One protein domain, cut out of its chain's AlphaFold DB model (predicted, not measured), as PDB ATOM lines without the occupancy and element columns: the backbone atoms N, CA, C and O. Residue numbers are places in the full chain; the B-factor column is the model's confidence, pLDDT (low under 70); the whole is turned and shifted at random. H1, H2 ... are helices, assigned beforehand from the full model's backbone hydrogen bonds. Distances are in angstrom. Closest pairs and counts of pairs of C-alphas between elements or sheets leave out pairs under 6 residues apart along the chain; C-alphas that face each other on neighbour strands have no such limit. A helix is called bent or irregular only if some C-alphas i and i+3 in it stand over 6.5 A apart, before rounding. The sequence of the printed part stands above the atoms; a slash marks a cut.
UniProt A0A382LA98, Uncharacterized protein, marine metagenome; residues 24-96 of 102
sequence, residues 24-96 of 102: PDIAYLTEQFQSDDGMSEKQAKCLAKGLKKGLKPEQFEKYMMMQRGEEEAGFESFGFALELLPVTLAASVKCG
ATOM      1  N   PRO A  24      -0.940   9.997 -34.547       83.81
ATOM      2  CA  PRO A  24      -0.259   8.707 -34.523       83.81
ATOM      3  C   PRO A  24      -1.138   7.629 -33.893       83.81
ATOM      4  O   PRO A  24      -1.114   6.486 -34.339       83.81
ATOM      5  N   ASP A  25      -1.995   8.009 -32.943       85.44
ATOM      6  CA  ASP A  25      -2.962   7.102 -32.328       85.44
ATOM      7  C   ASP A  25      -4.048   6.683 -33.323       85.44
ATOM      8  O   ASP A  25      -4.445   5.523 -33.375       85.44
ATOM      9  N   ILE A  26      -4.515   7.614 -34.162       88.31
ATOM     10  CA  ILE A  26      -5.500   7.312 -35.208       88.31
ATOM     11  C   ILE A  26      -4.885   6.424 -36.282       88.31
ATOM     12  O   ILE A  26      -5.559   5.514 -36.753       88.31
ATOM     13  N   ALA A  27      -3.642   6.691 -36.684       88.50
ATOM     14  CA  ALA A  27      -2.929   5.862 -37.648       88.50
ATOM     15  C   ALA A  27      -2.763   4.434 -37.115       88.50
ATOM     16  O   ALA A  27      -3.180   3.494 -37.786       88.50
ATOM     17  N   TYR A  28      -2.293   4.298 -35.874       90.38
ATOM     18  CA  TYR A  28      -2.156   3.015 -35.192       90.38
ATOM     19  C   TYR A  28      -3.479   2.241 -35.143       90.38
ATOM     20  O   TYR A  28      -3.550   1.118 -35.627       90.38
ATOM     21  N   LEU A  29      -4.559   2.857 -34.647       89.19
ATOM     22  CA  LEU A  29      -5.872   2.203 -34.592       89.19
ATOM     23  C   LEU A  29      -6.408   1.846 -35.983       89.19
ATOM     24  O   LEU A  29      -7.063   0.828 -36.155       89.19
ATOM     25  N   THR A  30      -6.126   2.676 -36.989       89.38
ATOM     26  CA  THR A  30      -6.536   2.411 -38.373       89.38
ATOM     27  C   THR A  30      -5.826   1.180 -38.940       89.38
ATOM     28  O   THR A  30      -6.446   0.411 -39.669       89.38
ATOM     29  N   GLU A  31      -4.541   0.992 -38.643       89.44
ATOM     30  CA  GLU A  31      -3.789  -0.212 -39.025       89.44
ATOM     31  C   GLU A  31      -4.268  -1.445 -38.254       89.44
ATOM     32  O   GLU A  31      -4.422  -2.512 -38.850       89.44
ATOM     33  N   GLN A  32      -4.568  -1.274 -36.966       89.94
ATOM     34  CA  GLN A  32      -5.092  -2.326 -36.099       89.94
ATOM     35  C   GLN A  32      -6.426  -2.863 -36.649       89.94
ATOM     36  O   GLN A  32      -6.496  -4.017 -37.058       89.94
ATOM     37  N   PHE A  33      -7.437  -2.004 -36.825       89.19
ATOM     38  CA  PHE A  33      -8.759  -2.421 -37.321       89.19
ATOM     39  C   PHE A  33      -8.736  -2.987 -38.751       89.19
ATOM     40  O   PHE A  33      -9.607  -3.762 -39.140       89.19
ATOM     41  N   GLN A  34      -7.761  -2.595 -39.575       89.56
ATOM     42  CA  GLN A  34      -7.572  -3.222 -40.887       89.56
ATOM     43  C   GLN A  34      -7.019  -4.642 -40.768       89.56
ATOM     44  O   GLN A  34      -7.405  -5.510 -41.549       89.56
ATOM     45  N   SER A  35      -6.106  -4.858 -39.823       86.00
ATOM     46  CA  SER A  35      -5.414  -6.134 -39.637       86.00
ATOM     47  C   SER A  35      -6.295  -7.156 -38.924       86.00
ATOM     48  O   SER A  35      -6.361  -8.303 -39.364       86.00
ATOM     49  N   ASP A  36      -6.993  -6.730 -37.873       82.88
ATOM     50  CA  ASP A  36      -7.734  -7.621 -36.979       82.88
ATOM     51  C   ASP A  36      -9.182  -7.821 -37.433       82.88
ATOM     52  O   ASP A  36      -9.661  -8.951 -37.506       82.88
ATOM     53  N   ASP A  37      -9.862  -6.735 -37.807       77.62
ATOM     54  CA  ASP A  37     -11.287  -6.756 -38.155       77.62
ATOM     55  C   ASP A  37     -11.534  -6.783 -39.676       77.62
ATOM     56  O   ASP A  37     -12.679  -6.752 -40.135       77.62
ATOM     57  N   GLY A  38     -10.470  -6.788 -40.490       79.88
ATOM     58  CA  GLY A  38     -10.562  -6.800 -41.955       79.88
ATOM     59  C   GLY A  38     -11.288  -5.583 -42.545       79.88
ATOM     60  O   GLY A  38     -11.788  -5.635 -43.673       79.88
ATOM     61  N   MET A  39     -11.387  -4.486 -41.787       85.25
ATOM     62  CA  MET A  39     -12.110  -3.291 -42.210       85.25
ATOM     63  C   MET A  39     -11.408  -2.597 -43.377       85.25
ATOM     64  O   MET A  39     -10.187  -2.624 -43.507       85.25
ATOM     65  N   SER A  40     -12.164  -1.866 -44.200       89.50
ATOM     66  CA  SER A  40     -11.536  -0.954 -45.162       89.50
ATOM     67  C   SER A  40     -10.821   0.195 -44.440       89.50
ATOM     68  O   SER A  40     -11.316   0.693 -43.427       89.50
ATOM     69  N   GLU A  41      -9.720   0.709 -45.003       87.56
ATOM     70  CA  GLU A  41      -8.979   1.861 -44.449       87.56
ATOM     71  C   GLU A  41      -9.912   3.040 -44.110       87.56
ATOM     72  O   GLU A  41      -9.779   3.701 -43.080       87.56
ATOM     73  N   LYS A  42     -10.920   3.288 -44.956       87.69
ATOM     74  CA  LYS A  42     -11.903   4.358 -44.749       87.69
ATOM     75  C   LYS A  42     -12.774   4.119 -43.512       87.69
ATOM     76  O   LYS A  42     -13.025   5.071 -42.770       87.69
ATOM     77  N   GLN A  43     -13.246   2.891 -43.305       89.69
ATOM     78  CA  GLN A  43     -14.040   2.510 -42.132       89.69
ATOM     79  C   GLN A  43     -13.183   2.536 -40.869       89.69
ATOM     80  O   GLN A  43     -13.551   3.222 -39.919       89.69
ATOM     81  N   ALA A  44     -12.005   1.913 -40.908       88.31
ATOM     82  CA  ALA A  44     -11.045   1.884 -39.809       88.31
ATOM     83  C   ALA A  44     -10.661   3.301 -39.343       88.31
ATOM     84  O   ALA A  44     -10.770   3.643 -38.164       88.31
ATOM     85  N   LYS A  45     -10.335   4.193 -40.284       89.69
ATOM     86  CA  LYS A  45     -10.009   5.596 -39.990       89.69
ATOM     87  C   LYS A  45     -11.202   6.390 -39.470       89.69
ATOM     88  O   LYS A  45     -11.032   7.311 -38.667       89.69
ATOM     89  N   CYS A  46     -12.405   6.091 -39.956       90.31
ATOM     90  CA  CYS A  46     -13.627   6.706 -39.458       90.31
ATOM     91  C   CYS A  46     -13.898   6.276 -38.011       90.31
ATOM     92  O   CYS A  46     -14.143   7.142 -37.168       90.31
ATOM     93  N   LEU A  47     -13.776   4.980 -37.720       89.12
ATOM     94  CA  LEU A  47     -13.976   4.401 -36.396       89.12
ATOM     95  C   LEU A  47     -12.962   4.946 -35.392       89.12
ATOM     96  O   LEU A  47     -13.367   5.494 -34.371       89.12
ATOM     97  N   ALA A  48     -11.667   4.926 -35.722       90.19
ATOM     98  CA  ALA A  48     -10.608   5.484 -34.879       90.19
ATOM     99  C   ALA A  48     -10.872   6.959 -34.521       90.19
ATOM    100  O   ALA A  48     -10.773   7.369 -33.363       90.19
ATOM    101  N   LYS A  49     -11.290   7.770 -35.506       90.44
ATOM    102  CA  LYS A  49     -11.681   9.171 -35.271       90.44
ATOM    103  C   LYS A  49     -12.961   9.297 -34.450       90.44
ATOM    104  O   LYS A  49     -13.104  10.272 -33.714       90.44
ATOM    105  N   GLY A  50     -13.901   8.372 -34.618       88.88
ATOM    106  CA  GLY A  50     -15.141   8.300 -33.852       88.88
ATOM    107  C   GLY A  50     -14.865   8.041 -32.376       88.88
ATOM    108  O   GLY A  50     -15.336   8.807 -31.540       88.88
ATOM    109  N   LEU A  51     -14.018   7.057 -32.079       89.81
ATOM    110  CA  LEU A  51     -13.573   6.725 -30.725       89.81
ATOM    111  C   LEU A  51     -12.857   7.907 -30.069       89.81
ATOM    112  O   LEU A  51     -13.277   8.357 -29.006       89.81
ATOM    113  N   LYS A  52     -11.863   8.503 -30.740       89.69
ATOM    114  CA  LYS A  52     -11.127   9.661 -30.201       89.69
ATOM    115  C   LYS A  52     -12.013  10.874 -29.907       89.69
ATOM    116  O   LYS A  52     -11.703  11.664 -29.024       89.69
ATOM    117  N   LYS A  53     -13.103  11.054 -30.659       89.75
ATOM    118  CA  LYS A  53     -14.060  12.153 -30.445       89.75
ATOM    119  C   LYS A  53     -15.152  11.826 -29.433       89.75
ATOM    120  O   LYS A  53     -15.699  12.748 -28.837       89.75
ATOM    121  N   GLY A  54     -15.538  10.560 -29.332       85.06
ATOM    122  CA  GLY A  54     -16.625  10.113 -28.467       85.06
ATOM    123  C   GLY A  54     -16.175   9.822 -27.039       85.06
ATOM    124  O   GLY A  54     -16.989   9.911 -26.124       85.06
ATOM    125  N   LEU A  55     -14.894   9.513 -26.844       88.00
ATOM    126  CA  LEU A  55     -14.307   9.254 -25.536       88.00
ATOM    127  C   LEU A  55     -13.726  10.523 -24.920       88.00
ATOM    128  O   LEU A  55     -13.218  11.407 -25.616       88.00
ATOM    129  N   LYS A  56     -13.763  10.594 -23.586       89.94
ATOM    130  CA  LYS A  56     -12.973  11.587 -22.850       89.94
ATOM    131  C   LYS A  56     -11.477  11.318 -23.076       89.94
ATOM    132  O   LYS A  56     -11.116  10.162 -23.290       89.94
ATOM    133  N   PRO A  57     -10.597  12.329 -22.967       88.69
ATOM    134  CA  PRO A  57      -9.158  12.144 -23.164       88.69
ATOM    135  C   PRO A  57      -8.566  10.994 -22.336       88.69
ATOM    136  O   PRO A  57      -7.890  10.141 -22.891       88.69
ATOM    137  N   GLU A  58      -8.919  10.917 -21.052       88.81
ATOM    138  CA  GLU A  58      -8.469   9.862 -20.127       88.81
ATOM    139  C   GLU A  58      -8.969   8.466 -20.538       88.81
ATOM    140  O   GLU A  58      -8.243   7.482 -20.452       88.81
ATOM    141  N   GLN A  59     -10.205   8.374 -21.042       88.38
ATOM    142  CA  GLN A  59     -10.766   7.123 -21.557       88.38
ATOM    143  C   GLN A  59     -10.075   6.715 -22.863       88.38
ATOM    144  O   GLN A  59      -9.771   5.548 -23.068       88.38
ATOM    145  N   PHE A  60      -9.792   7.666 -23.752       89.06
ATOM    146  CA  PHE A  60      -9.069   7.379 -24.986       89.06
ATOM    147  C   PHE A  60      -7.626   6.932 -24.710       89.06
ATOM    148  O   PHE A  60      -7.151   5.991 -25.337       89.06
ATOM    149  N   GLU A  61      -6.948   7.558 -23.750       89.56
ATOM    150  CA  GLU A  61      -5.611   7.156 -23.312       89.56
ATOM    151  C   GLU A  61      -5.614   5.737 -22.729       89.56
ATOM    152  O   GLU A  61      -4.837   4.895 -23.179       89.56
ATOM    153  N   LYS A  62      -6.564   5.433 -21.836       86.75
ATOM    154  CA  LYS A  62      -6.766   4.080 -21.297       86.75
ATOM    155  C   LYS A  62      -7.038   3.049 -22.400       86.75
ATOM    156  O   LYS A  62      -6.456   1.969 -22.425       86.75
ATOM    157  N   TYR A  63      -7.874   3.407 -23.375       88.19
ATOM    158  CA  TYR A  63      -8.129   2.576 -24.551       88.19
ATOM    159  C   TYR A  63      -6.854   2.286 -25.356       88.19
ATOM    160  O   TYR A  63      -6.620   1.142 -25.746       88.19
ATOM    161  N   MET A  64      -6.004   3.290 -25.565       88.38
ATOM    162  CA  MET A  64      -4.728   3.119 -26.261       88.38
ATOM    163  C   MET A  64      -3.738   2.253 -25.473       88.38
ATOM    164  O   MET A  64      -3.049   1.440 -26.087       88.38
ATOM    165  N   MET A  65      -3.683   2.381 -24.144       87.62
ATOM    166  CA  MET A  65      -2.838   1.537 -23.288       87.62
ATOM    167  C   MET A  65      -3.240   0.060 -23.382       87.62
ATOM    168  O   MET A  65      -2.380  -0.795 -23.588       87.62
ATOM    169  N   MET A  66      -4.542  -0.248 -23.343       85.38
ATOM    170  CA  MET A  66      -5.031  -1.619 -23.543       85.38
ATOM    171  C   MET A  66      -4.700  -2.158 -24.941       85.38
ATOM    172  O   MET A  66      -4.237  -3.289 -25.059       85.38
ATOM    173  N   GLN A  67      -4.886  -1.356 -25.996       85.81
ATOM    174  CA  GLN A  67      -4.566  -1.777 -27.368       85.81
ATOM    175  C   GLN A  67      -3.070  -2.061 -27.567       85.81
ATOM    176  O   GLN A  67      -2.694  -2.957 -28.320       85.81
ATOM    177  N   ARG A  68      -2.205  -1.339 -26.848       86.38
ATOM    178  CA  ARG A  68      -0.751  -1.560 -26.850       86.38
ATOM    179  C   ARG A  68      -0.301  -2.700 -25.930       86.38
ATOM    180  O   ARG A  68       0.880  -3.035 -25.934       86.38
ATOM    181  N   GLY A  69      -1.211  -3.290 -25.153       81.69
ATOM    182  CA  GLY A  69      -0.887  -4.308 -24.150       81.69
ATOM    183  C   GLY A  69      -0.134  -3.760 -22.934       81.69
ATOM    184  O   GLY A  69       0.553  -4.516 -22.251       81.69
ATOM    185  N   GLU A  70      -0.230  -2.454 -22.672       80.88
ATOM    186  CA  GLU A  70       0.397  -1.781 -21.525       80.88
ATOM    187  C   GLU A  70      -0.444  -1.905 -20.238       80.88
ATOM    188  O   GLU A  70       0.065  -1.669 -19.145       80.88
ATOM    189  N   GLU A  71      -1.717  -2.300 -20.354       73.88
ATOM    190  CA  GLU A  71      -2.636  -2.521 -19.232       73.88
ATOM    191  C   GLU A  71      -3.170  -3.966 -19.257       73.88
ATOM    192  O   GLU A  71      -3.635  -4.449 -20.292       73.88
ATOM    193  N   GLU A  72      -3.096  -4.677 -18.125       63.41
ATOM    194  CA  GLU A  72      -3.586  -6.057 -18.023       63.41
ATOM    195  C   GLU A  72      -5.122  -6.118 -17.981       63.41
ATOM    196  O   GLU A  72      -5.792  -5.304 -17.340       63.41
ATOM    197  N   ALA A  73      -5.693  -7.139 -18.629       62.94
ATOM    198  CA  ALA A  73      -7.128  -7.403 -18.636       62.94
ATOM    199  C   ALA A  73      -7.625  -7.817 -17.234       62.94
ATOM    200  O   ALA A  73      -7.677  -8.996 -16.887       62.94
ATOM    201  N   GLY A  74      -7.977  -6.827 -16.411       66.94
ATOM    202  CA  GLY A  74      -8.554  -7.004 -15.077       66.94
ATOM    203  C   GLY A  74     -10.039  -6.633 -14.994       66.94
ATOM    204  O   GLY A  74     -10.672  -6.235 -15.971       66.94
ATOM    205  N   PHE A  75     -10.607  -6.702 -13.787       66.31
ATOM    206  CA  PHE A  75     -12.010  -6.339 -13.532       66.31
ATOM    207  C   PHE A  75     -12.325  -4.872 -13.903       66.31
ATOM    208  O   PHE A  75     -13.419  -4.568 -14.375       66.31
ATOM    209  N   GLU A  76     -11.347  -3.967 -13.771       71.38
ATOM    210  CA  GLU A  76     -11.455  -2.578 -14.244       71.38
ATOM    211  C   GLU A  76     -11.516  -2.460 -15.773       71.38
ATOM    212  O   GLU A  76     -12.191  -1.570 -16.291       71.38
ATOM    213  N   SER A  77     -10.858  -3.365 -16.501       72.69
ATOM    214  CA  SER A  77     -10.896  -3.406 -17.966       72.69
ATOM    215  C   SER A  77     -12.285  -3.826 -18.465       72.69
ATOM    216  O   SER A  77     -12.795  -3.258 -19.429       72.69
ATOM    217  N   PHE A  78     -12.971  -4.722 -17.742       77.38
ATOM    218  CA  PHE A  78     -14.353  -5.102 -18.056       77.38
ATOM    219  C   PHE A  78     -15.345  -3.946 -17.863       77.38
ATOM    220  O   PHE A  78     -16.175  -3.686 -18.734       77.38
ATOM    221  N   GLY A  79     -15.243  -3.218 -16.744       81.00
ATOM    222  CA  GLY A  79     -16.061  -2.021 -16.514       81.00
ATOM    223  C   GLY A  79     -15.839  -0.965 -17.599       81.00
ATOM    224  O   GLY A  79     -16.795  -0.398 -18.125       81.00
ATOM    225  N   PHE A  80     -14.586  -0.776 -18.006       83.69
ATOM    226  CA  PHE A  80     -14.230   0.156 -19.067       83.69
ATOM    227  C   PHE A  80     -14.711  -0.295 -20.462       83.69
ATOM    228  O   PHE A  80     -15.181   0.530 -21.245       83.69
ATOM    229  N   ALA A  81     -14.702  -1.595 -20.763       81.19
ATOM    230  CA  ALA A  81     -15.256  -2.138 -22.006       81.19
ATOM    231  C   ALA A  81     -16.761  -1.844 -22.161       81.19
ATOM    232  O   ALA A  81     -17.222  -1.517 -23.258       81.19
ATOM    233  N   LEU A  82     -17.523  -1.889 -21.063       83.19
ATOM    234  CA  LEU A  82     -18.943  -1.520 -21.064       83.19
ATOM    235  C   LEU A  82     -19.162  -0.019 -21.310       83.19
ATOM    236  O   LEU A  82     -20.143   0.354 -21.953       83.19
ATOM    237  N   GLU A  83     -18.254   0.840 -20.840       84.19
ATOM    238  CA  GLU A  83     -18.292   2.281 -21.126       84.19
ATOM    239  C   GLU A  83     -17.912   2.609 -22.576       84.19
ATOM    240  O   GLU A  83     -18.454   3.550 -23.161       84.19
ATOM    241  N   LEU A  84     -17.006   1.828 -23.171       84.75
ATOM    242  CA  LEU A  84     -16.601   1.960 -24.573       84.75
ATOM    243  C   LEU A  84     -17.722   1.562 -25.533       84.75
ATOM    244  O   LEU A  84     -17.932   2.229 -26.544       84.75
ATOM    245  N   LEU A  85     -18.461   0.504 -25.198       85.94
ATOM    246  CA  LEU A  85     -19.521  -0.097 -26.011       85.94
ATOM    247  C   LEU A  85     -20.471   0.916 -26.680       85.94
ATOM    248  O   LEU A  85     -20.575   0.883 -27.905       85.94
ATOM    249  N   PRO A  86     -21.129   1.850 -25.963       86.06
ATOM    250  CA  PRO A  86     -22.027   2.817 -26.593       86.06
ATOM    251  C   PRO A  86     -21.307   3.752 -27.572       86.06
ATOM    252  O   PRO A  86     -21.874   4.116 -28.605       86.06
ATOM    253  N   VAL A  87     -20.060   4.128 -27.280       88.12
ATOM    254  CA  VAL A  87     -19.265   5.011 -28.141       88.12
ATOM    255  C   VAL A  87     -18.807   4.273 -29.392       88.12
ATOM    256  O   VAL A  87     -18.962   4.799 -30.496       88.12
ATOM    257  N   THR A  88     -18.302   3.050 -29.237       85.88
ATOM    258  CA  THR A  88     -17.892   2.189 -30.349       85.88
ATOM    259  C   THR A  88     -19.082   1.880 -31.244       85.88
ATOM    260  O   THR A  88     -18.995   2.069 -32.450       85.88
ATOM    261  N   LEU A  89     -20.232   1.520 -30.669       86.44
ATOM    262  CA  LEU A  89     -21.454   1.211 -31.410       86.44
ATOM    263  C   LEU A  89     -21.957   2.431 -32.197       86.44
ATOM    264  O   LEU A  89     -22.231   2.336 -33.394       86.44
ATOM    265  N   ALA A  90     -22.007   3.605 -31.561       87.38
ATOM    266  CA  ALA A  90     -22.386   4.846 -32.233       87.38
ATOM    267  C   ALA A  90     -21.398   5.235 -33.350       87.38
ATOM    268  O   ALA A  90     -21.818   5.697 -34.416       87.38
ATOM    269  N   ALA A  91     -20.094   5.047 -33.127       86.88
ATOM    270  CA  ALA A  91     -19.064   5.309 -34.126       86.88
ATOM    271  C   ALA A  91     -19.171   4.334 -35.309       86.88
ATOM    272  O   ALA A  91     -19.185   4.785 -36.454       86.88
ATOM    273  N   SER A  92     -19.336   3.039 -35.051       85.81
ATOM    274  CA  SER A  92     -19.494   1.993 -36.064       85.81
ATOM    275  C   SER A  92     -20.714   2.225 -36.950       85.81
ATOM    276  O   SER A  92     -20.578   2.255 -38.176       85.81
ATOM    277  N   VAL A  93     -21.877   2.519 -36.356       86.75
ATOM    278  CA  VAL A  93     -23.098   2.868 -37.105       86.75
ATOM    279  C   VAL A  93     -22.863   4.101 -37.978       86.75
ATOM    280  O   VAL A  93     -23.193   4.106 -39.165       86.75
ATOM    281  N   LYS A  94     -22.235   5.145 -37.428       87.19
ATOM    282  CA  LYS A  94     -21.941   6.377 -38.173       87.19
ATOM    283  C   LYS A  94     -20.946   6.158 -39.316       87.19
ATOM    284  O   LYS A  94     -20.994   6.876 -40.315       87.19
ATOM    285  N   CYS A  95     -20.051   5.191 -39.167       85.06
ATOM    286  CA  CYS A  95     -19.040   4.840 -40.154       85.06
ATOM    287  C   CYS A  95     -19.511   3.779 -41.160       85.06
ATOM    288  O   CYS A  95     -18.743   3.429 -42.057       85.06
ATOM    289  N   GLY A  96     -20.759   3.306 -41.053       82.88
ATOM    290  CA  GLY A  96     -21.311   2.281 -41.939       82.88
ATOM    291  C   GLY A  96     -20.576   0.949 -41.811       82.88
ATOM    292  O   GLY A  96     -20.380   0.256 -42.809       82.88
TER     293      GLY A  96
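AT A GLANCE: This is residues 24 to 96 of the 102 residues of an uncharacterized protein of marine metagenome (UniProt A0A382LA98). Helix H2 is packed between H1 on one side and H4b, the second arm of a long bent helix H4, on the other, while H3 sits at the other end of the body, close to H1 and H2 but with few contacts to them. H4 runs along the body, its first arm H4a reaching past H2 to the end where H3 lies near it. The printed part has 73 residues with four named helices in the order H1, H2, H3, H4, and no named strand; the class is all helix. The whole is compact, with a radius of gyration of the C-alphas of 11.7 A, and the C-alphas span 32 by 21 by 20 A along their three main axes.

IN THESE COORDINATES: H1 holds residues 24 to 36, begins at C-alpha 24 at (-0.259, 8.707, -34.523) and measures 18.1 A from first to last C-alpha. A tight link of 4 residues leads to H2, residues 41 to 54, which measures 19.5 A. A tight link of 2 residues follows, and then H3, residues 57 to 67, measures 15.2 A; its C-alpha 57 is at (-9.158, 12.144, -23.164). A short link of 7 residues leads on to H4, residues 75 to 94, the longest helix with 20 residues. By its hydrogen bonds H4 was assigned as one helix, but it is bent: C-alphas 83 and 86 are 6.6 A apart, where a regular helix has about 5 A. Its arm H4a, residues 75 to 83, measures 13.1 A, and its arm H4b, residues 86 to 94, measures 12.1 A; residues 84 and 85 belong to neither arm. H4b ends with C-alpha 94 at (-21.941, 6.377, -38.173).

HOW THE PARTS SIT: H1 and H2 touch, with 18 pairs of C-alphas within 8 A, and the closest are those of Thr 30 and Ala 44, 4.8 A apart. They run opposite ways at a steep tilt of 53 degrees, and their centres are 9.3 A apart. H2 and H4b touch too, with 13 such pairs, and the closest C-alphas are those of Gly 50 and Ala 91, at 4.9 A. They run opposite ways at a steep tilt of 40 degrees, with 9.4 A from centre to centre. H1 and H4b are apart. H3 touches no helix. It is close to H2 but not clearly touching, the closest C-alphas being those of Lys 52 and Phe 60, at 6.1 A; the two run opposite ways at a steep tilt of 44 degrees. It is also close to H1 but not clearly touching, with the closest C-alphas, those of Asp 25 and Met 64, at 7.5 A; these two run the same way at a steep tilt of 42 degrees. H3 and H4a are near each other, with 8.2 A between their closest C-alphas. H4a and H4b stand at a steep tilt of 40 degrees. H4a is apart from H1 and from H2, and H3 is apart from H4b. In H1, H2, H3, H4a and H4b every O i to N i+4 pair is within hydrogen-bond range.

THE WHOLE: The two C-alphas farthest apart are those of Lys 42 and Phe 75, at 33.0 A. The first and last printed C-alphas, of Pro 24 and Gly 96, are 23.2 A apart. The printed part has no cut, and no link is long. The mean pLDDT of the printed part is 84.9; residues 72 to 75 are under 70, and H4a has a mean pLDDT of 78.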